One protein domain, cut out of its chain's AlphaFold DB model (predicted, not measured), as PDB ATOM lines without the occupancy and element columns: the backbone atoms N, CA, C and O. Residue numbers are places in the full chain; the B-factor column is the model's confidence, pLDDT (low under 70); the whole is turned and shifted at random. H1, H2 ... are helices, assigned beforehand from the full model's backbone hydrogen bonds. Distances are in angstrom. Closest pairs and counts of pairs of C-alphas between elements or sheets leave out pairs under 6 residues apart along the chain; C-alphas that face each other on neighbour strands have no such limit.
ATOM      1  N   ALA A 413     -13.457 -18.253  -5.356       98.25
ATOM      2  CA  ALA A 413     -13.604 -18.753  -6.726       98.25
ATOM      3  C   ALA A 413     -12.261 -19.189  -7.347       98.25
ATOM      4  O   ALA A 413     -12.200 -20.193  -8.067       98.25
ATOM      5  N   ILE A 414     -11.173 -18.466  -7.049       98.50
ATOM      6  CA  ILE A 414      -9.813 -18.844  -7.462       98.50
ATOM      7  C   ILE A 414      -9.393 -20.147  -6.770       98.50
ATOM      8  O   ILE A 414      -8.950 -21.072  -7.451       98.50
ATOM      9  N   TYR A 415      -9.572 -20.260  -5.448       98.56
ATOM     10  CA  TYR A 415      -9.241 -21.486  -4.708       98.56
ATOM     11  C   TYR A 415     -10.053 -22.690  -5.180       98.56
ATOM     12  O   TYR A 415      -9.483 -23.757  -5.415       98.56
ATOM     13  N   PHE A 416     -11.351 -22.502  -5.424       98.25
ATOM     14  CA  PHE A 416     -12.203 -23.532  -6.006       98.25
ATOM     15  C   PHE A 416     -11.654 -24.005  -7.357       98.25
ATOM     16  O   PHE A 416     -11.553 -25.203  -7.609       98.25
ATOM     17  N   SER A 417     -11.241 -23.073  -8.220       97.31
ATOM     18  CA  SER A 417     -10.697 -23.410  -9.542       97.31
ATOM     19  C   SER A 417      -9.350 -24.138  -9.459       97.31
ATOM     20  O   SER A 417      -9.048 -24.956 -10.323       97.31
ATOM     21  N   LYS A 418      -8.574 -23.910  -8.390       97.38
ATOM     22  CA  LYS A 418      -7.357 -24.667  -8.042       97.38
ATOM     23  C   LYS A 418      -7.636 -26.035  -7.409       97.38
ATOM     24  O   LYS A 418      -6.693 -26.743  -7.073       97.38
ATOM     25  N   SER A 419      -8.905 -26.421  -7.262       97.44
ATOM     26  CA  SER A 419      -9.343 -27.625  -6.540       97.44
ATOM     27  C   SER A 419      -8.977 -27.637  -5.045       97.44
ATOM     28  O   SER A 419      -8.968 -28.694  -4.419       97.44
ATOM     29  N   ASP A 420      -8.694 -26.473  -4.447       97.81
ATOM     30  CA  ASP A 420      -8.452 -26.333  -3.006       97.81
ATOM     31  C   ASP A 420      -9.772 -26.004  -2.292       97.81
ATOM     32  O   ASP A 420     -10.046 -24.866  -1.903       97.81
ATOM     33  N   PHE A 421     -10.645 -27.010  -2.198       98.12
ATOM     34  CA  PHE A 421     -12.028 -26.831  -1.745       98.12
ATOM     35  C   PHE A 421     -12.143 -26.441  -0.269       98.12
ATOM     36  O   PHE A 421     -13.048 -25.690   0.081       98.12
ATOM     37  N   ASN A 422     -11.214 -26.894   0.581       98.06
ATOM     38  CA  ASN A 422     -11.192 -26.512   1.995       98.06
ATOM     39  C   ASN A 422     -10.884 -25.020   2.142       98.06
ATOM     40  O   ASN A 422     -11.663 -24.298   2.754       98.06
ATOM     41  N   LYS A 423      -9.823 -24.520   1.487       97.88
ATOM     42  CA  LYS A 423      -9.541 -23.078   1.514       97.88
ATOM     43  C   LYS A 423     -10.644 -22.262   0.862       97.88
ATOM     44  O   LYS A 423     -10.928 -21.160   1.322       97.88
ATOM     45  N   ALA A 424     -11.261 -22.776  -0.203       98.19
ATOM     46  CA  ALA A 424     -12.410 -22.121  -0.814       98.19
ATOM     47  C   ALA A 424     -13.571 -21.981   0.187       98.19
ATOM     48  O   ALA A 424     -14.134 -20.895   0.285       98.19
ATOM     49  N   ALA A 425     -13.882 -23.030   0.959       97.38
ATOM     50  CA  ALA A 425     -14.909 -23.002   2.001       97.38
ATOM     51  C   ALA A 425     -14.562 -22.059   3.161       97.38
ATOM     52  O   ALA A 425     -15.430 -21.320   3.609       97.38
ATOM     53  N   ASP A 426     -13.302 -22.055   3.608       97.62
ATOM     54  CA  ASP A 426     -12.829 -21.184   4.695       97.62
ATOM     55  C   ASP A 426     -12.832 -19.701   4.296       97.62
ATOM     56  O   ASP A 426     -13.003 -18.822   5.139       97.62
ATOM     57  N   THR A 427     -12.618 -19.419   3.007       97.75
ATOM     58  CA  THR A 427     -12.573 -18.052   2.468       97.75
ATOM     59  C   THR A 427     -13.963 -17.524   2.126       97.75
ATOM     60  O   THR A 427     -14.205 -16.325   2.234       97.75
ATOM     61  N   LEU A 428     -14.879 -18.385   1.670       97.25
ATOM     62  CA  LEU A 428     -16.192 -17.940   1.223       97.25
ATOM     63  C   LEU A 428     -17.011 -17.407   2.414       97.25
ATOM     64  O   LEU A 428     -17.154 -18.109   3.417       97.25
ATOM     65  N   PRO A 429     -17.616 -16.209   2.312       94.94
ATOM     66  CA  PRO A 429     -18.456 -15.696   3.383       94.94
ATOM     67  C   PRO A 429     -19.640 -16.629   3.672       94.94
ATOM     68  O   PRO A 429     -20.197 -17.264   2.772       94.94
ATOM     69  N   HIS A 430     -20.055 -16.685   4.936       94.38
ATOM     70  CA  HIS A 430     -21.208 -17.478   5.359       94.38
ATOM     71  C   HIS A 430     -22.499 -16.976   4.688       94.38
ATOM     72  O   HIS A 430     -22.739 -15.775   4.672       94.38
ATOM     73  N   TYR A 431     -23.399 -17.854   4.227       92.19
ATOM     74  CA  TYR A 431     -24.559 -17.444   3.407       92.19
ATOM     75  C   TYR A 431     -25.491 -16.373   4.013       92.19
ATOM     76  O   TYR A 431     -26.205 -15.674   3.294       92.19
ATOM     77  N   LEU A 432     -25.499 -16.227   5.340       90.88
ATOM     78  CA  LEU A 432     -26.229 -15.161   6.042       90.88
ATOM     79  C   LEU A 432     -25.662 -13.761   5.757       90.88
ATOM     80  O   LEU A 432     -26.415 -12.789   5.778       90.88
ATOM     81  N   THR A 433     -24.365 -13.643   5.460       91.12
ATOM     82  CA  THR A 433     -23.721 -12.365   5.124       91.12
ATOM     83  C   THR A 433     -23.994 -11.945   3.687       91.12
ATOM     84  O   THR A 433     -23.947 -10.753   3.390       91.12
ATOM     85  N   TYR A 434     -24.393 -12.879   2.810       85.62
ATOM     86  CA  TYR A 434     -24.795 -12.551   1.439       85.62
ATOM     87  C   TYR A 434     -25.947 -11.543   1.415       85.62
ATOM     88  O   TYR A 434     -26.114 -10.822   0.439       85.62
ATOM     89  N   GLY A 435     -26.741 -11.466   2.489       78.94
ATOM     90  CA  GLY A 435     -27.819 -10.495   2.606       78.94
ATOM     91  C   GLY A 435     -27.381  -9.033   2.490       78.94
ATOM     92  O   GLY A 435     -28.204  -8.230   2.056       78.94
ATOM     93  N   GLY A 436     -26.119  -8.726   2.819       80.81
ATOM     94  CA  GLY A 436     -25.505  -7.401   2.670       80.81
ATOM     95  C   GLY A 436     -24.955  -7.102   1.271       80.81
ATOM     96  O   GLY A 436     -24.357  -6.051   1.071       80.81
ATOM     97  N   LEU A 437     -25.120  -8.016   0.309       84.69
ATOM     98  CA  LEU A 437     -24.836  -7.749  -1.098       84.69
ATOM     99  C   LEU A 437     -26.041  -7.051  -1.734       84.69
ATOM    100  O   LEU A 437     -27.119  -7.645  -1.839       84.69
ATOM    101  N   ASP A 438     -25.827  -5.829  -2.211       82.81
ATOM    102  CA  ASP A 438     -26.832  -5.095  -2.989       82.81
ATOM    103  C   ASP A 438     -26.973  -5.656  -4.405       82.81
ATOM    104  O   ASP A 438     -28.062  -5.680  -4.979       82.81
ATOM    105  N   ASP A 439     -25.870  -6.149  -4.973       87.81
ATOM    106  CA  ASP A 439     -25.883  -6.781  -6.283       87.81
ATOM    107  C   ASP A 439     -26.386  -8.226  -6.179       87.81
ATOM    108  O   ASP A 439     -25.673  -9.153  -5.774       87.81
ATOM    109  N   ILE A 440     -27.630  -8.433  -6.611       90.75
ATOM    110  CA  ILE A 440     -28.243  -9.757  -6.692       90.75
ATOM    111  C   ILE A 440     -27.464 -10.730  -7.595       90.75
ATOM    112  O   ILE A 440     -27.501 -11.947  -7.384       90.75
ATOM    113  N   TYR A 441     -26.738 -10.239  -8.601       89.69
ATOM    114  CA  TYR A 441     -25.918 -11.096  -9.448       89.69
ATOM    115  C   TYR A 441     -24.726 -11.650  -8.670       89.69
ATOM    116  O   TYR A 441     -24.491 -12.859  -8.734       89.69
ATOM    117  N   LEU A 442     -24.043 -10.811  -7.889       91.12
ATOM    118  CA  LEU A 442     -22.963 -11.234  -6.998       91.12
ATOM    119  C   LEU A 442     -23.475 -12.180  -5.903       91.12
ATOM    120  O   LEU A 442     -22.849 -13.207  -5.646       91.12
ATOM    121  N   TYR A 443     -24.654 -11.902  -5.334       93.69
ATOM    122  CA  TYR A 443     -25.342 -12.819  -4.418       93.69
ATOM    123  C   TYR A 443     -25.531 -14.207  -5.040       93.69
ATOM    124  O   TYR A 443     -25.188 -15.227  -4.439       93.69
ATOM    125  N   ALA A 444     -26.062 -14.256  -6.265       93.12
ATOM    126  CA  ALA A 444     -26.296 -15.512  -6.958       93.12
ATOM    127  C   ALA A 444     -24.984 -16.257  -7.242       93.12
ATOM    128  O   ALA A 444     -24.949 -17.470  -7.073       93.12
ATOM    129  N   ILE A 445     -23.920 -15.545  -7.631       94.38
ATOM    130  CA  ILE A 445     -22.588 -16.123  -7.868       94.38
ATOM    131  C   ILE A 445     -22.016 -16.733  -6.583       94.38
ATOM    132  O   ILE A 445     -21.515 -17.855  -6.615       94.38
ATOM    133  N   ALA A 446     -22.109 -16.028  -5.451       95.88
ATOM    134  CA  ALA A 446     -21.643 -16.540  -4.163       95.88
ATOM    135  C   ALA A 446     -22.378 -17.829  -3.779       95.88
ATOM    136  O   ALA A 446     -21.752 -18.822  -3.415       95.88
ATOM    137  N   ALA A 447     -23.703 -17.845  -3.938       96.00
ATOM    138  CA  ALA A 447     -24.507 -19.002  -3.585       96.00
ATOM    139  C   ALA A 447     -24.300 -20.200  -4.529       96.00
ATOM    140  O   ALA A 447     -24.281 -21.340  -4.062       96.00
ATOM    141  N   THR A 448     -24.123 -19.989  -5.843       96.75
ATOM    142  CA  THR A 448     -23.773 -21.107  -6.739       96.75
ATOM    143  C   THR A 448     -22.375 -21.635  -6.437       96.75
ATOM    144  O   THR A 448     -22.174 -22.848  -6.464       96.75
ATOM    145  N   LEU A 449     -21.425 -20.766  -6.081       97.75
ATOM    146  CA  LEU A 449     -20.091 -21.169  -5.643       97.75
ATOM    147  C   LEU A 449     -20.126 -21.980  -4.338       97.75
ATOM    148  O   LEU A 449     -19.465 -23.014  -4.284       97.75
ATOM    149  N   ASP A 450     -20.921 -21.581  -3.337       97.62
ATOM    150  CA  ASP A 450     -21.077 -22.338  -2.082       97.62
ATOM    151  C   ASP A 450     -21.606 -23.751  -2.370       97.62
ATOM    152  O   ASP A 450     -20.982 -24.739  -2.000       97.62
ATOM    153  N   VAL A 451     -22.680 -23.880  -3.163       98.06
ATOM    154  CA  VAL A 451     -23.209 -25.196  -3.584       98.06
ATOM    155  C   VAL A 451     -22.129 -26.060  -4.236       98.06
ATOM    156  O   VAL A 451     -22.049 -27.258  -3.959       98.06
ATOM    157  N   ARG A 452     -21.298 -25.472  -5.101       98.19
ATOM    158  CA  ARG A 452     -20.215 -26.192  -5.784       98.19
ATOM    159  C   ARG A 452     -19.142 -26.638  -4.802       98.19
ATOM    160  O   ARG A 452     -18.750 -27.794  -4.850       98.19
ATOM    161  N   ILE A 453     -18.697 -25.766  -3.899       98.31
ATOM    162  CA  ILE A 453     -17.726 -26.109  -2.850       98.31
ATOM    163  C   ILE A 453     -18.254 -27.274  -2.008       98.31
ATOM    164  O   ILE A 453     -17.569 -28.286  -1.860       98.31
ATOM    165  N   ARG A 454     -19.500 -27.175  -1.534       97.69
ATOM    166  CA  ARG A 454     -20.127 -28.200  -0.690       97.69
ATOM    167  C   ARG A 454     -20.328 -29.533  -1.411       97.69
ATOM    168  O   ARG A 454     -20.136 -30.616  -0.857       97.69
ATOM    169  N   TYR A 455     -20.643 -29.478  -2.705       98.00
ATOM    170  CA  TYR A 455     -20.691 -30.671  -3.547       98.00
ATOM    171  C   TYR A 455     -19.349 -31.416  -3.557       98.00
ATOM    172  O   TYR A 455     -19.323 -32.649  -3.474       98.00
ATOM    173  N   GLU A 456     -18.232 -30.694  -3.677       97.62
ATOM    174  CA  GLU A 456     -16.893 -31.295  -3.711       97.62
ATOM    175  C   GLU A 456     -16.470 -31.832  -2.338       97.62
ATOM    176  O   GLU A 456     -15.904 -32.927  -2.258       97.62
ATOM    177  N   LEU A 457     -16.824 -31.123  -1.261       96.88
ATOM    178  CA  LEU A 457     -16.554 -31.531   0.121       96.88
ATOM    179  C   LEU A 457     -17.431 -32.695   0.608       96.88
ATOM    180  O   LEU A 457     -17.043 -33.401   1.536       96.88
ATOM    181  N   ASN A 458     -18.518 -33.008  -0.101       95.88
ATOM    182  CA  ASN A 458     -19.494 -34.037   0.273       95.88
ATOM    183  C   ASN A 458     -20.298 -33.694   1.536       95.88
ATOM    184  O   ASN A 458     -20.554 -34.584   2.343       95.88
ATOM    185  N   ASP A 459     -20.684 -32.426   1.676       95.44
ATOM    186  CA  ASP A 459     -21.503 -31.890   2.775       95.44
ATOM    187  C   ASP A 459     -22.695 -31.045   2.259       95.44
ATOM    188  O   ASP A 459     -23.277 -30.237   2.982       95.44
ATOM    189  N   LEU A 460     -23.093 -31.203   0.986       95.69
ATOM    190  CA  LEU A 460     -24.190 -30.417   0.394       95.69
ATOM    191  C   LEU A 460     -25.572 -30.757   0.984       95.69
ATOM    192  O   LEU A 460     -26.474 -29.918   0.956       95.69
ATOM    193  N   ASP A 461     -25.762 -31.982   1.471       93.62
ATOM    194  CA  ASP A 461     -26.984 -32.446   2.135       93.62
ATOM    195  C   ASP A 461     -26.973 -32.271   3.657       93.62
ATOM    196  O   ASP A 461     -27.978 -32.579   4.300       93.62
ATOM    197  N   ASP A 462     -25.896 -31.726   4.222       94.50
ATOM    198  CA  ASP A 462     -25.854 -31.372   5.635       94.50
ATOM    199  C   ASP A 462     -26.764 -30.171   5.933       94.50
ATOM    200  O   ASP A 462     -27.177 -29.405   5.054       94.50
ATOM    201  N   GLU A 463     -27.046 -29.964   7.221       94.56
ATOM    202  CA  GLU A 463     -27.940 -28.907   7.702       94.56
ATOM    203  C   GLU A 463     -27.565 -27.513   7.169       94.56
ATOM    204  O   GLU A 463     -28.445 -26.717   6.823       94.56
ATOM    205  N   TYR A 464     -26.264 -27.219   7.059       94.44
ATOM    206  CA  TYR A 464     -25.778 -25.978   6.456       94.44
ATOM    207  C   TYR A 464     -26.200 -25.864   4.984       94.44
ATOM    208  O   TYR A 464     -26.821 -24.869   4.596       94.44
ATOM    209  N   GLY A 465     -25.892 -26.884   4.173       93.50
ATOM    210  CA  GLY A 465     -26.161 -26.896   2.737       93.50
ATOM    211  C   GLY A 465     -27.654 -26.790   2.431       93.50
ATOM    212  O   GLY A 465     -28.064 -25.991   1.583       93.50
ATOM    213  N   GLU A 466     -28.498 -27.504   3.181       94.38
ATOM    214  CA  GLU A 466     -29.951 -27.439   3.006       94.38
ATOM    215  C   GLU A 466     -30.523 -26.053   3.323       94.38
ATOM    216  O   GLU A 466     -31.317 -25.512   2.541       94.38
ATOM    217  N   ARG A 467     -30.094 -25.447   4.438       95.31
ATOM    218  CA  ARG A 467     -30.532 -24.102   4.839       95.31
ATOM    219  C   ARG A 467     -30.059 -23.039   3.851       95.31
ATOM    220  O   ARG A 467     -30.856 -22.179   3.472       95.31
ATOM    221  N   MET A 468     -28.811 -23.124   3.387       95.62
ATOM    222  CA  MET A 468     -28.243 -22.198   2.402       95.62
ATOM    223  C   MET A 468     -29.005 -22.253   1.071       95.62
ATOM    224  O   MET A 468     -29.431 -21.210   0.560       95.62
ATOM    225  N   VAL A 469     -29.276 -23.451   0.539       96.12
ATOM    226  CA  VAL A 469     -30.043 -23.617  -0.709       96.12
ATOM    227  C   VAL A 469     -31.480 -23.109  -0.544       96.12
ATOM    228  O   VAL A 469     -32.015 -22.430  -1.429       96.12
ATOM    229  N   HIS A 470     -32.123 -23.393   0.591       95.44
ATOM    230  CA  HIS A 470     -33.480 -22.921   0.861       95.44
ATOM    231  C   HIS A 470     -33.560 -21.390   0.959       95.44
ATOM    232  O   HIS A 470     -34.410 -20.773   0.307       95.44
ATOM    233  N   ALA A 471     -32.656 -20.766   1.722       94.44
ATOM    234  CA  ALA A 471     -32.591 -19.315   1.869       94.44
ATOM    235  C   ALA A 471     -32.340 -18.631   0.516       94.44
ATOM    236  O   ALA A 471     -33.073 -17.714   0.134       94.44
ATOM    237  N   THR A 472     -31.379 -19.150  -0.253       94.19
ATOM    238  CA  THR A 472     -31.013 -18.628  -1.574       94.19
ATOM    239  C   THR A 472     -32.159 -18.712  -2.567       94.19
ATOM    240  O   THR A 472     -32.530 -17.713  -3.185       94.19
ATOM    241  N   THR A 473     -32.774 -19.887  -2.710       95.62
ATOM    242  CA  THR A 473     -33.891 -20.056  -3.649       95.62
ATOM    243  C   THR A 473     -35.105 -19.216  -3.252       95.62
ATOM    244  O   THR A 473     -35.806 -18.709  -4.127       95.62
ATOM    245  N   THR A 474     -35.349 -19.017  -1.954       94.69
ATOM    246  CA  THR A 474     -36.423 -18.144  -1.461       94.69
ATOM    247  C   THR A 474     -36.156 -16.679  -1.793       94.69
ATOM    248  O   THR A 474     -37.053 -16.013  -2.310       94.69
ATOM    249  N   ARG A 475     -34.933 -16.185  -1.561       93.56
ATOM    250  CA  ARG A 475     -34.559 -14.807  -1.908       93.56
ATOM    251  C   ARG A 475     -34.635 -14.577  -3.413       93.56
ATOM    252  O   ARG A 475     -35.332 -13.666  -3.839       93.56
ATOM    253  N   LEU A 476     -34.023 -15.450  -4.218       93.88
ATOM    254  CA  LEU A 476     -34.049 -15.331  -5.678       93.88
ATOM    255  C   LEU A 476     -35.476 -15.318  -6.239       93.88
ATOM    256  O   LEU A 476     -35.741 -14.572  -7.171       93.88
ATOM    257  N   ARG A 477     -36.409 -16.105  -5.684       94.38
ATOM    258  CA  ARG A 477     -37.819 -16.092  -6.121       94.38
ATOM    259  C   ARG A 477     -38.508 -14.749  -5.877       94.38
ATOM    260  O   ARG A 477     -39.312 -14.346  -6.716       94.38
ATOM    261  N   ARG A 478     -38.202 -14.100  -4.752       92.19
ATOM    262  CA  ARG A 478     -38.799 -12.829  -4.310       92.19
ATOM    263  C   ARG A 478     -38.150 -11.595  -4.935       92.19
ATOM    264  O   ARG A 478     -38.661 -10.503  -4.749       92.19
ATOM    265  N   GLU A 479     -37.019 -11.761  -5.609       91.75
ATOM    266  CA  GLU A 479     -36.238 -10.635  -6.100       91.75
ATOM    267  C   GLU A 479     -36.756 -10.125  -7.444       91.75
ATOM    268  O   GLU A 479     -36.512 -10.736  -8.489       91.75
ATOM    269  N   ASP A 480     -37.436  -8.982  -7.414       86.69
ATOM    270  CA  ASP A 480     -38.088  -8.398  -8.584       86.69
ATOM    271  C   ASP A 480     -37.154  -7.604  -9.495       86.69
ATOM    272  O   ASP A 480     -37.456  -7.450 -10.679       86.69
ATOM    273  N   SER A 481     -35.970  -7.210  -9.013       87.25
ATOM    274  CA  SER A 481     -34.945  -6.587  -9.863       87.25
ATOM    275  C   SER A 481     -34.368  -7.545 -10.919       87.25
ATOM    276  O   SER A 481     -33.842  -7.105 -11.944       87.25
ATOM    277  N   LEU A 482     -34.486  -8.864 -10.710       87.88
ATOM    278  CA  LEU A 482     -34.078  -9.873 -11.685       87.88
ATOM    279  C   LEU A 482     -35.200 -10.163 -12.692       87.88
ATOM    280  O   LEU A 482     -36.268 -10.637 -12.281       87.88
ATOM    281  N   PRO A 483     -34.936 -10.047 -14.011       88.12
ATOM    282  CA  PRO A 483     -35.881 -10.486 -15.031       88.12
ATOM    283  C   PRO A 483     -36.278 -11.956 -14.836       88.12
ATOM    284  O   PRO A 483     -35.427 -12.803 -14.552       88.12
ATOM    285  N   ALA A 484     -37.558 -12.282 -15.038       88.94
ATOM    286  CA  ALA A 484     -38.122 -13.602 -14.727       88.94
ATOM    287  C   ALA A 484     -37.354 -14.771 -15.375       88.94
ATOM    288  O   ALA A 484     -37.123 -15.810 -14.747       88.94
ATOM    289  N   HIS A 485     -36.882 -14.594 -16.611       87.12
ATOM    290  CA  HIS A 485     -36.069 -15.599 -17.293       87.12
ATOM    291  C   HIS A 485     -34.694 -15.791 -16.623       87.12
ATOM    292  O   HIS A 485     -34.299 -16.927 -16.376       87.12
ATOM    293  N   ARG A 486     -34.009 -14.710 -16.216       89.00
ATOM    294  CA  ARG A 486     -32.725 -14.755 -15.482       89.00
ATOM    295  C   ARG A 486     -32.848 -15.377 -14.107       89.00
ATOM    296  O   ARG A 486     -31.932 -16.068 -13.654       89.00
ATOM    297  N   ARG A 487     -33.969 -15.098 -13.447       93.19
ATOM    298  CA  ARG A 487     -34.348 -15.693 -12.169       93.19
ATOM    299  C   ARG A 487     -34.522 -17.201 -12.330       93.19
ATOM    300  O   ARG A 487     -33.926 -17.970 -11.584       93.19
ATOM    301  N   SER A 488     -35.253 -17.621 -13.362       92.31
ATOM    302  CA  SER A 488     -35.489 -19.034 -13.678       92.31
ATOM    303  C   SER A 488     -34.198 -19.782 -14.029       92.31
ATOM    304  O   SER A 488     -33.958 -20.854 -13.482       92.31
ATOM    305  N   GLU A 489     -33.332 -19.205 -14.871       91.69
ATOM    306  CA  GLU A 489     -32.011 -19.761 -15.226       91.69
ATOM    307  C   GLU A 489     -31.152 -20.065 -13.987       91.69
ATOM    308  O   GLU A 489     -30.497 -21.103 -13.913       91.69
ATOM    309  N   ARG A 490     -31.177 -19.174 -12.987       94.31
ATOM    310  CA  ARG A 490     -30.457 -19.352 -11.716       94.31
ATOM    311  C   ARG A 490     -31.119 -20.380 -10.816       94.31
ATOM    312  O   ARG A 490     -30.448 -21.247 -10.271       94.31
ATOM    313  N   LEU A 491     -32.439 -20.305 -10.668       95.94
ATOM    314  CA  LEU A 491     -33.187 -21.211  -9.799       95.94
ATOM    315  C   LEU A 491     -33.085 -22.676 -10.235       95.94
ATOM    316  O   LEU A 491     -33.146 -23.547  -9.374       95.94
ATOM    317  N   ARG A 492     -32.904 -22.950 -11.533       95.94
ATOM    318  CA  ARG A 492     -32.722 -24.310 -12.071       95.94
ATOM    319  C   ARG A 492     -31.409 -24.970 -11.654       95.94
ATOM    320  O   ARG A 492     -31.363 -26.194 -11.568       95.94
ATOM    321  N   PHE A 493     -30.375 -24.191 -11.335       97.31
ATOM    322  CA  PHE A 493     -29.071 -24.723 -10.935       97.31
ATOM    323  C   PHE A 493     -29.155 -25.548  -9.645       97.31
ATOM    324  O   PHE A 493     -28.695 -26.684  -9.599       97.31
ATOM    325  N   PHE A 494     -29.807 -25.013  -8.612       97.12
ATOM    326  CA  PHE A 494     -29.889 -25.640  -7.289       97.12
ATOM    327  C   PHE A 494     -30.496 -27.057  -7.285       97.12
ATOM    328  O   PHE A 494     -29.872 -27.961  -6.724       97.12
ATOM    329  N   PRO A 495     -31.678 -27.313  -7.887       96.31
ATOM    330  CA  PRO A 495     -32.226 -28.663  -7.939       96.31
ATOM    331  C   PRO A 495     -31.371 -29.606  -8.792       96.31
ATOM    332  O   PRO A 495     -31.229 -30.762  -8.406       96.31
ATOM    333  N   LEU A 496     -30.775 -29.135  -9.896       96.88
ATOM    334  CA  LEU A 496     -29.882 -29.948 -10.730       96.88
ATOM    335  C   LEU A 496     -28.613 -30.359  -9.963       96.88
ATOM    336  O   LEU A 496     -28.245 -31.532  -9.963       96.88
ATOM    337  N   ALA A 497     -27.990 -29.431  -9.235       97.31
ATOM    338  CA  ALA A 497     -26.833 -29.723  -8.393       97.31
ATOM    339  C   ALA A 497     -27.177 -30.715  -7.265       97.31
ATOM    340  O   ALA A 497     -26.434 -31.670  -7.034       97.31
ATOM    341  N   LYS A 498     -28.332 -30.547  -6.598       96.69
ATOM    342  CA  LYS A 498     -28.799 -31.476  -5.551       96.69
ATOM    343  C   LYS A 498     -29.125 -32.864  -6.117       96.69
ATOM    344  O   LYS A 498     -28.886 -33.864  -5.445       96.69
ATOM    345  N   GLU A 499     -29.662 -32.941  -7.333       95.56
ATOM    346  CA  GLU A 499     -29.931 -34.202  -8.032       95.56
ATOM    347  C   GLU A 499     -28.632 -34.964  -8.325       95.56
ATOM    348  O   GLU A 499     -28.501 -36.109  -7.889       95.56
ATOM    349  N   LEU A 500     -27.635 -34.314  -8.939       95.69
ATOM    350  CA  LEU A 500     -26.308 -34.913  -9.147       95.69
ATOM    351  C   LEU A 500     -25.667 -35.360  -7.834       95.69
ATOM    352  O   LEU A 500     -25.095 -36.446  -7.752       95.69
ATOM    353  N   TYR A 501     -25.790 -34.545  -6.789       96.62
ATOM    354  CA  TYR A 501     -25.197 -34.849  -5.495       96.62
ATOM    355  C   TYR A 501     -25.803 -36.106  -4.867       96.62
ATOM    356  O   TYR A 501     -25.080 -36.983  -4.400       96.62
ATOM    357  N   LYS A 502     -27.129 -36.255  -4.932       95.00
ATOM    358  CA  LYS A 502     -27.809 -37.475  -4.476       95.00
ATOM    359  C   LYS A 502     -27.341 -38.708  -5.243       95.00
ATOM    360  O   LYS A 502     -27.137 -39.751  -4.628       95.00
ATOM    361  N   LEU A 503     -27.128 -38.596  -6.556       94.06
ATOM    362  CA  LEU A 503     -26.573 -39.691  -7.358       94.06
ATOM    363  C   LEU A 503     -25.130 -40.017  -6.952       94.06
ATOM    364  O   LEU A 503     -24.772 -41.193  -6.867       94.06
ATOM    365  N   LYS A 504     -24.318 -39.001  -6.635       94.12
ATOM    366  CA  LYS A 504     -22.947 -39.163  -6.124       94.12
ATOM    367  C   LYS A 504     -22.943 -39.927  -4.798       94.12
ATOM    368  O   LYS A 504     -22.200 -40.899  -4.657       94.12
ATOM    369  N   VAL A 505     -23.791 -39.526  -3.849       93.12
ATOM    370  CA  VAL A 505     -23.941 -40.187  -2.542       93.12
ATOM    371  C   VAL A 505     -24.443 -41.620  -2.708       93.12
ATOM    372  O   VAL A 505     -23.838 -42.538  -2.156       93.12
ATOM    373  N   LEU A 506     -25.482 -41.831  -3.523       91.12
ATOM    374  CA  LEU A 506     -26.039 -43.158  -3.789       91.12
ATOM    375  C   LEU A 506     -24.977 -44.103  -4.359       91.12
ATOM    376  O   LEU A 506     -24.822 -45.211  -3.859       91.12
ATOM    377  N   ARG A 507     -24.188 -43.652  -5.342       87.94
ATOM    378  CA  ARG A 507     -23.111 -44.458  -5.940       87.94
ATOM    379  C   ARG A 507     -21.959 -44.731  -4.968       87.94
ATOM    380  O   ARG A 507     -21.300 -45.766  -5.066       87.94
ATOM    381  N   LYS A 508     -21.696 -43.811  -4.032       88.69
ATOM    382  CA  LYS A 508     -20.700 -43.995  -2.964       88.69
ATOM    383  C   LYS A 508     -21.156 -45.043  -1.943       88.69
ATOM    384  O   LYS A 508     -20.317 -45.798  -1.460       88.69
ATOM    385  N   GLN A 509     -22.454 -45.088  -1.635       89.62
ATOM    386  CA  GLN A 509     -23.059 -46.054  -0.711       89.62
ATOM    387  C   GLN A 509     -23.256 -47.434  -1.356       89.62
ATOM    388  O   GLN A 509     -22.905 -48.445  -0.751       89.62
ATOM    389  N   ASP A 510     -23.760 -47.479  -2.589       88.00
ATOM    390  CA  ASP A 510     -23.969 -48.697  -3.369       88.00
ATOM    391  C   ASP A 510     -23.397 -48.542  -4.785       88.00
ATOM    392  O   ASP A 510     -23.974 -47.905  -5.668       88.00
ATOM    393  N   ARG A 511     -22.255 -49.199  -5.026       82.19
ATOM    394  CA  ARG A 511     -21.591 -49.197  -6.338       82.19
ATOM    395  C   ARG A 511     -22.424 -49.851  -7.443       82.19
ATOM    396  O   ARG A 511     -22.130 -49.611  -8.610       82.19
ATOM    397  N   LYS A 512     -23.404 -50.694  -7.097       81.81
ATOM    398  CA  LYS A 512     -24.282 -51.399  -8.045       81.81
ATOM    399  C   LYS A 512     -25.637 -50.713  -8.221       81.81
ATOM    400  O   LYS A 512     -26.462 -51.224  -8.981       81.81
ATOM    401  N   ALA A 513     -25.875 -49.583  -7.552       83.38
ATOM    402  CA  ALA A 513     -27.113 -48.838  -7.705       83.38
ATOM    403  C   ALA A 513     -27.331 -48.469  -9.179       83.38
ATOM    404  O   ALA A 513     -26.457 -47.894  -9.831       83.38
ATOM    405  N   ASN A 514     -28.511 -48.792  -9.709       85.00
ATOM    406  CA  ASN A 514     -28.863 -48.440 -11.077       85.00
ATOM    407  C   ASN A 514     -29.163 -46.936 -11.172       85.00
ATOM    408  O   ASN A 514     -30.273 -46.496 -10.875       85.00
ATOM    409  N   ILE A 515     -28.165 -46.163 -11.598       90.75
ATOM    410  CA  ILE A 515     -28.269 -44.708 -11.769       90.75
ATOM    411  C   ILE A 515     -28.539 -44.271 -13.214       90.75
ATOM    412  O   ILE A 515     -28.726 -43.080 -13.434       90.75
ATOM    413  N   SER A 516     -28.610 -45.202 -14.174       88.19
ATOM    414  CA  SER A 516     -28.772 -44.888 -15.606       88.19
ATOM    415  C   SER A 516     -30.016 -44.038 -15.884       88.19
ATOM    416  O   SER A 516     -29.912 -42.923 -16.376       88.19
ATOM    417  N   SER A 517     -31.197 -44.497 -15.454       90.75
ATOM    418  CA  SER A 517     -32.451 -43.774 -15.698       90.75
ATOM    419  C   SER A 517     -32.509 -42.379 -15.045       90.75
ATOM    420  O   SER A 517     -32.940 -41.437 -15.714       90.75
ATOM    421  N   PRO A 518     -32.099 -42.184 -13.774       92.44
ATOM    422  CA  PRO A 518     -31.935 -40.844 -13.210       92.44
ATOM    423  C   PRO A 518     -30.932 -39.970 -13.977       92.44
ATOM    424  O   PRO A 518     -31.187 -38.785 -14.175       92.44
ATOM    425  N   LEU A 519     -29.820 -40.544 -14.438       93.62
ATOM    426  CA  LEU A 519     -28.785 -39.826 -15.182       93.62
ATOM    427  C   LEU A 519     -29.282 -39.391 -16.574       93.62
ATOM    428  O   LEU A 519     -29.016 -38.264 -16.990       93.62
ATOM    429  N   ASP A 520     -30.081 -40.221 -17.246       93.38
ATOM    430  CA  ASP A 520     -30.745 -39.887 -18.513       93.38
ATOM    431  C   ASP A 520     -31.755 -38.747 -18.338       93.38
ATOM    432  O   ASP A 520     -31.811 -37.815 -19.144       93.38
ATOM    433  N   LYS A 521     -32.537 -38.777 -17.248       94.50
ATOM    434  CA  LYS A 521     -33.461 -37.685 -16.899       94.50
ATOM    435  C   LYS A 521     -32.710 -36.385 -16.636       94.50
ATOM    436  O   LYS A 521     -33.136 -35.334 -17.115       94.50
ATOM    437  N   PHE A 522     -31.596 -36.455 -15.913       95.56
ATOM    438  CA  PHE A 522     -30.738 -35.302 -15.676       95.56
ATOM    439  C   PHE A 522     -30.192 -34.732 -16.993       95.56
ATOM    440  O   PHE A 522     -30.293 -33.525 -17.215       95.56
ATOM    441  N   ARG A 523     -29.675 -35.587 -17.889       95.12
ATOM    442  CA  ARG A 523     -29.166 -35.184 -19.211       95.12
ATOM    443  C   ARG A 523     -30.226 -34.451 -20.021       95.12
ATOM    444  O   ARG A 523     -29.977 -33.339 -20.479       95.12
ATOM    445  N   LEU A 524     -31.424 -35.033 -20.121       94.31
ATOM    446  CA  LEU A 524     -32.545 -34.441 -20.849       94.31
ATOM    447  C   LEU A 524     -32.865 -33.029 -20.341       94.31
ATOM    448  O   LEU A 524     -33.048 -32.106 -21.135       94.31
ATOM    449  N   ARG A 525     -32.893 -32.846 -19.017       94.50
ATOM    450  CA  ARG A 525     -33.113 -31.533 -18.405       94.50
ATOM    451  C   ARG A 525     -31.967 -30.571 -18.688       94.50
ATOM    452  O   ARG A 525     -32.230 -29.430 -19.052       94.50
ATOM    453  N   LEU A 526     -30.715 -31.012 -18.557       93.12
ATOM    454  CA  LEU A 526     -29.546 -30.173 -18.821       93.12
ATOM    455  C   LEU A 526     -29.489 -29.707 -20.287       93.12
ATOM    456  O   LEU A 526     -29.040 -28.590 -20.549       93.12
ATOM    457  N   ASP A 527     -29.964 -30.524 -21.228       91.12
ATOM    458  CA  ASP A 527     -30.059 -30.180 -22.652       91.12
ATOM    459  C   ASP A 527     -31.174 -29.177 -22.956       91.12
ATOM    460  O   ASP A 527     -30.964 -28.235 -23.718       91.12
ATOM    461  N   GLN A 528     -32.347 -29.359 -22.350       90.00
ATOM    462  CA  GLN A 528     -33.533 -28.544 -22.628       90.00
ATOM    463  C   GLN A 528     -33.560 -27.222 -21.854       90.00
ATOM    464  O   GLN A 528     -34.134 -26.230 -22.312       90.00
ATOM    465  N   GLU A 529     -32.982 -27.197 -20.657       90.44
ATOM    466  CA  GLU A 529     -33.042 -26.056 -19.757       90.44
ATOM    467  C   GLU A 529     -31.795 -25.165 -19.894       90.44
ATOM    468  O   GLU A 529     -30.652 -25.615 -19.824       90.44
ATOM    469  N   ILE A 530     -32.008 -23.850 -20.006       89.06
ATOM    470  CA  ILE A 530     -30.933 -22.867 -19.814       89.06
ATOM    471  C   ILE A 530     -30.705 -22.717 -18.309       89.06
ATOM    472  O   ILE A 530     -31.641 -22.371 -17.573       89.06
ATOM    473  N   VAL A 531     -29.470 -22.966 -17.877       92.44
ATOM    474  CA  VAL A 531     -29.031 -22.947 -16.478       92.44
ATOM    475  C   VAL A 531     -27.688 -22.229 -16.347       92.44
ATOM    476  O   VAL A 531     -26.856 -22.270 -17.254       92.44
ATOM    477  N   VAL A 532     -27.482 -21.535 -15.227       91.88
ATOM    478  CA  VAL A 532     -26.175 -20.946 -14.891       91.88
ATOM    479  C   VAL A 532     -25.164 -22.026 -14.505       91.88
ATOM    480  O   VAL A 532     -25.552 -23.079 -14.014       91.88
ATOM    481  N   ASP A 533     -23.874 -21.757 -14.716       91.38
ATOM    482  CA  ASP A 533     -22.776 -22.695 -14.416       91.38
ATOM    483  C   ASP A 533     -22.992 -24.105 -15.006       91.38
ATOM    484  O   ASP A 533     -22.597 -25.118 -14.421       91.38
ATOM    485  N   TRP A 534     -23.614 -24.157 -16.191       91.56
ATOM    486  CA  TRP A 534     -23.833 -25.377 -16.974       91.56
ATOM    487  C   TRP A 534     -22.528 -26.163 -17.166       91.56
ATOM    488  O   TRP A 534     -22.537 -27.382 -17.049       91.56
ATOM    489  N   GLU A 535     -21.415 -25.467 -17.395       92.44
ATOM    490  CA  GLU A 535     -20.079 -26.023 -17.605       92.44
ATOM    491  C   GLU A 535     -19.689 -26.971 -16.467       92.44
ATOM    492  O   GLU A 535     -19.145 -28.049 -16.695       92.44
ATOM    493  N   TRP A 536     -19.980 -26.570 -15.227       95.25
ATOM    494  CA  TRP A 536     -19.659 -27.364 -14.048       95.25
ATOM    495  C   TRP A 536     -20.619 -28.547 -13.900       95.25
ATOM    496  O   TRP A 536     -20.171 -29.649 -13.599       95.25
ATOM    497  N   LEU A 537     -21.916 -28.361 -14.170       95.94
ATOM    498  CA  LEU A 537     -22.884 -29.466 -14.178       95.94
ATOM    499  C   LEU A 537     -22.518 -30.531 -15.226       95.94
ATOM    500  O   LEU A 537     -22.603 -31.724 -14.942       95.94
ATOM    501  N   GLU A 538     -22.069 -30.103 -16.406       94.69
ATOM    502  CA  GLU A 538     -21.574 -30.961 -17.486       94.69
ATOM    503  C   GLU A 538     -20.300 -31.713 -17.064       94.69
ATOM    504  O   GLU A 538     -20.205 -32.928 -17.238       94.69
ATOM    505  N   GLU A 539     -19.346 -31.012 -16.437       94.81
ATOM    506  CA  GLU A 539     -18.126 -31.608 -15.879       94.81
ATOM    507  C   GLU A 539     -18.464 -32.709 -14.861       94.81
ATOM    508  O   GLU A 539     -17.970 -33.833 -14.978       94.81
ATOM    509  N   LYS A 540     -19.359 -32.421 -13.905       96.00
ATOM    510  CA  LYS A 540     -19.783 -33.380 -12.874       96.00
ATOM    511  C   LYS A 540     -20.597 -34.539 -13.452       96.00
ATOM    512  O   LYS A 540     -20.427 -35.671 -13.009       96.00
ATOM    513  N   TYR A 541     -21.438 -34.299 -14.457       95.19
ATOM    514  CA  TYR A 541     -22.140 -35.359 -15.185       95.19
ATOM    515  C   TYR A 541     -21.152 -36.328 -15.854       95.19
ATOM    516  O   TYR A 541     -21.264 -37.546 -15.701       95.19
ATOM    517  N   ALA A 542     -20.124 -35.802 -16.527       94.44
ATOM    518  CA  ALA A 542     -19.118 -36.610 -17.213       94.44
ATOM    519  C   ALA A 542     -18.288 -37.501 -16.263       94.44
ATOM    520  O   ALA A 542     -17.785 -38.550 -16.680       94.44
ATOM    521  N   GLU A 543     -18.153 -37.138 -14.983       93.19
ATOM    522  CA  GLU A 543     -17.501 -37.983 -13.970       93.19
ATOM    523  C   GLU A 543     -18.231 -39.320 -13.757       93.19
ATOM    524  O   GLU A 543     -17.572 -40.344 -13.538       93.19
ATOM    525  N   PHE A 544     -19.564 -39.347 -13.894       89.69
ATOM    526  CA  PHE A 544     -20.354 -40.578 -13.787       89.69
ATOM    527  C   PHE A 544     -20.108 -41.532 -14.961       89.69
ATOM    528  O   PHE A 544     -20.050 -42.744 -14.750       89.69
ATOM    529  N   LEU A 545     -19.888 -41.002 -16.168       85.75
ATOM    530  CA  LEU A 545     -19.600 -41.806 -17.362       85.75
ATOM    531  C   LEU A 545     -18.195 -42.419 -17.309       85.75
ATOM    532  O   LEU A 545     -17.987 -43.581 -17.655       85.75
ATOM    533  N   LYS A 546     -17.208 -41.666 -16.806       80.44
ATOM    534  CA  LYS A 546     -15.831 -42.168 -16.627       80.44
ATOM    535  C   LYS A 546     -15.742 -43.327 -15.634       80.44
ATOM    536  O   LYS A 546     -14.795 -44.108 -15.700       80.44
ATOM    537  N   THR A 547     -16.692 -43.424 -14.709       64.69
ATOM    538  CA  THR A 547     -16.759 -44.502 -13.717       64.69
ATOM    539  C   THR A 547     -17.551 -45.726 -14.187       64.69
ATOM    540  O   THR A 547     -17.505 -46.732 -13.493       64.69
ATOM    541  N   GLU A 548     -18.260 -45.681 -15.324       57.28
ATOM    542  CA  GLU A 548     -18.913 -46.863 -15.928       57.28
ATOM    543  C   GLU A 548     -17.975 -47.679 -16.835       57.28
ATOM    544  O   GLU A 548     -18.177 -48.876 -17.007       57.28
ATOM    545  N   ASN A 549     -16.916 -47.058 -17.366       48.41
ATOM    546  CA  ASN A 549     -15.908 -47.712 -18.217       48.41
ATOM    547  C   ASN A 549     -14.711 -48.304 -17.435       48.41
ATOM    548  O   ASN A 549     -13.679 -48.615 -18.035       48.41
ATOM    549  N   LYS A 550     -14.816 -48.428 -16.107       41.00
ATOM    550  CA  LYS A 550     -13.845 -49.090 -15.220       41.00
ATOM    551  C   LYS A 550     -14.562 -50.135 -14.388       41.00
ATOM    552  O   LYS A 550     -13.953 -51.204 -14.171       41.00
TER     553      LYS A 550
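This is residues 413 to 550 of the 550 residues of an uncharacterized protein of Saprospirales bacterium (UniProt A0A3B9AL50). What shape do the C-alphas draw? Two sets of nearly aligned helices, H4 with H5 and H6 and then H7 with H8 and H9, follow each other along the longest axis and join where residues 448 to 455 of H4 pack on H7. The short H2 packs on residues 450 to 457 of H4, with H1 packed on H2 and H3 near the other end of H4. What is it built of? The printed part has 138 residues with nine named helices, H1 to H9 in order, and no named strand; the class is all helix. H4, H5, H7, H8 and H9 form an up-and-down bundle, each running against the one before it, in a compact whole with a radius of gyration of the C-alphas of 15.3 A and spans of 47 by 34 by 26 A.

Where do the first helices lie? H1 is residues 413 to 417, beginning at C-alpha 413 (-13.604, -18.753, -6.726); H2 is 421 to 427 and H3 is 433 to 436. Which helices follow? H4, residues 440 to 457, is 25.6 A long and begins at C-alpha 440 (-28.243, -9.757, -6.692); H5, 463 to 478, is 22.8 A, and H6 is 484 to 491. H7, 493 to 509, is 24.4 A; H8, 516 to 528, is 18.4 A; H9, 534 to 546, is 18.6 A and ends at C-alpha 546 (-15.831, -42.168, -16.627).

What touches the hub, H4? H2 touches it at a steep tilt of 42 degrees, closest at the C-alphas of Phe 421 and Ile 453, 5.8 A, and H3 only just touches it, with 3 pairs of C-alphas within 8 A, closest Tyr 434 and Tyr 443. H5 forms a hairpin with H4 at a shallow tilt of 24 degrees, C-alphas 447 and 472 coming closest at 6.8 A. H7 runs the same way at 4 degrees, C-alphas 455 and 501 being closest at 6.4 A. What touches H7? H8 only just touches it, with 3 pairs within 8 A, closest C-alphas 496 and 522, 7.3 A; H9 touches it at C-alphas 497 and 537, 7.0 A. What of the others? H1 touches H2, C-alphas 415 and 424 being closest at 5.1 A, and H5 residues 473 to 477 touch H6, C-alphas 473 and 491 being closest at 6.3 A. Are the backbones helical? Every O i to N i+4 pair is within hydrogen-bond range in H1, H2, H4, H5, H6, H7 and H8, and 7 of 9 are in H9; H3 is too short for one.

How far does it reach? The C-alphas farthest apart are those of Asp 480 and Lys 550, 47.8 A. Are there cuts or long links? The printed part has no cut and no long link; H7 to H8 is short and the other links are tight. Where is confidence low? The mean pLDDT of the printed part is 92.0, and residues 547 to 550 are under 70.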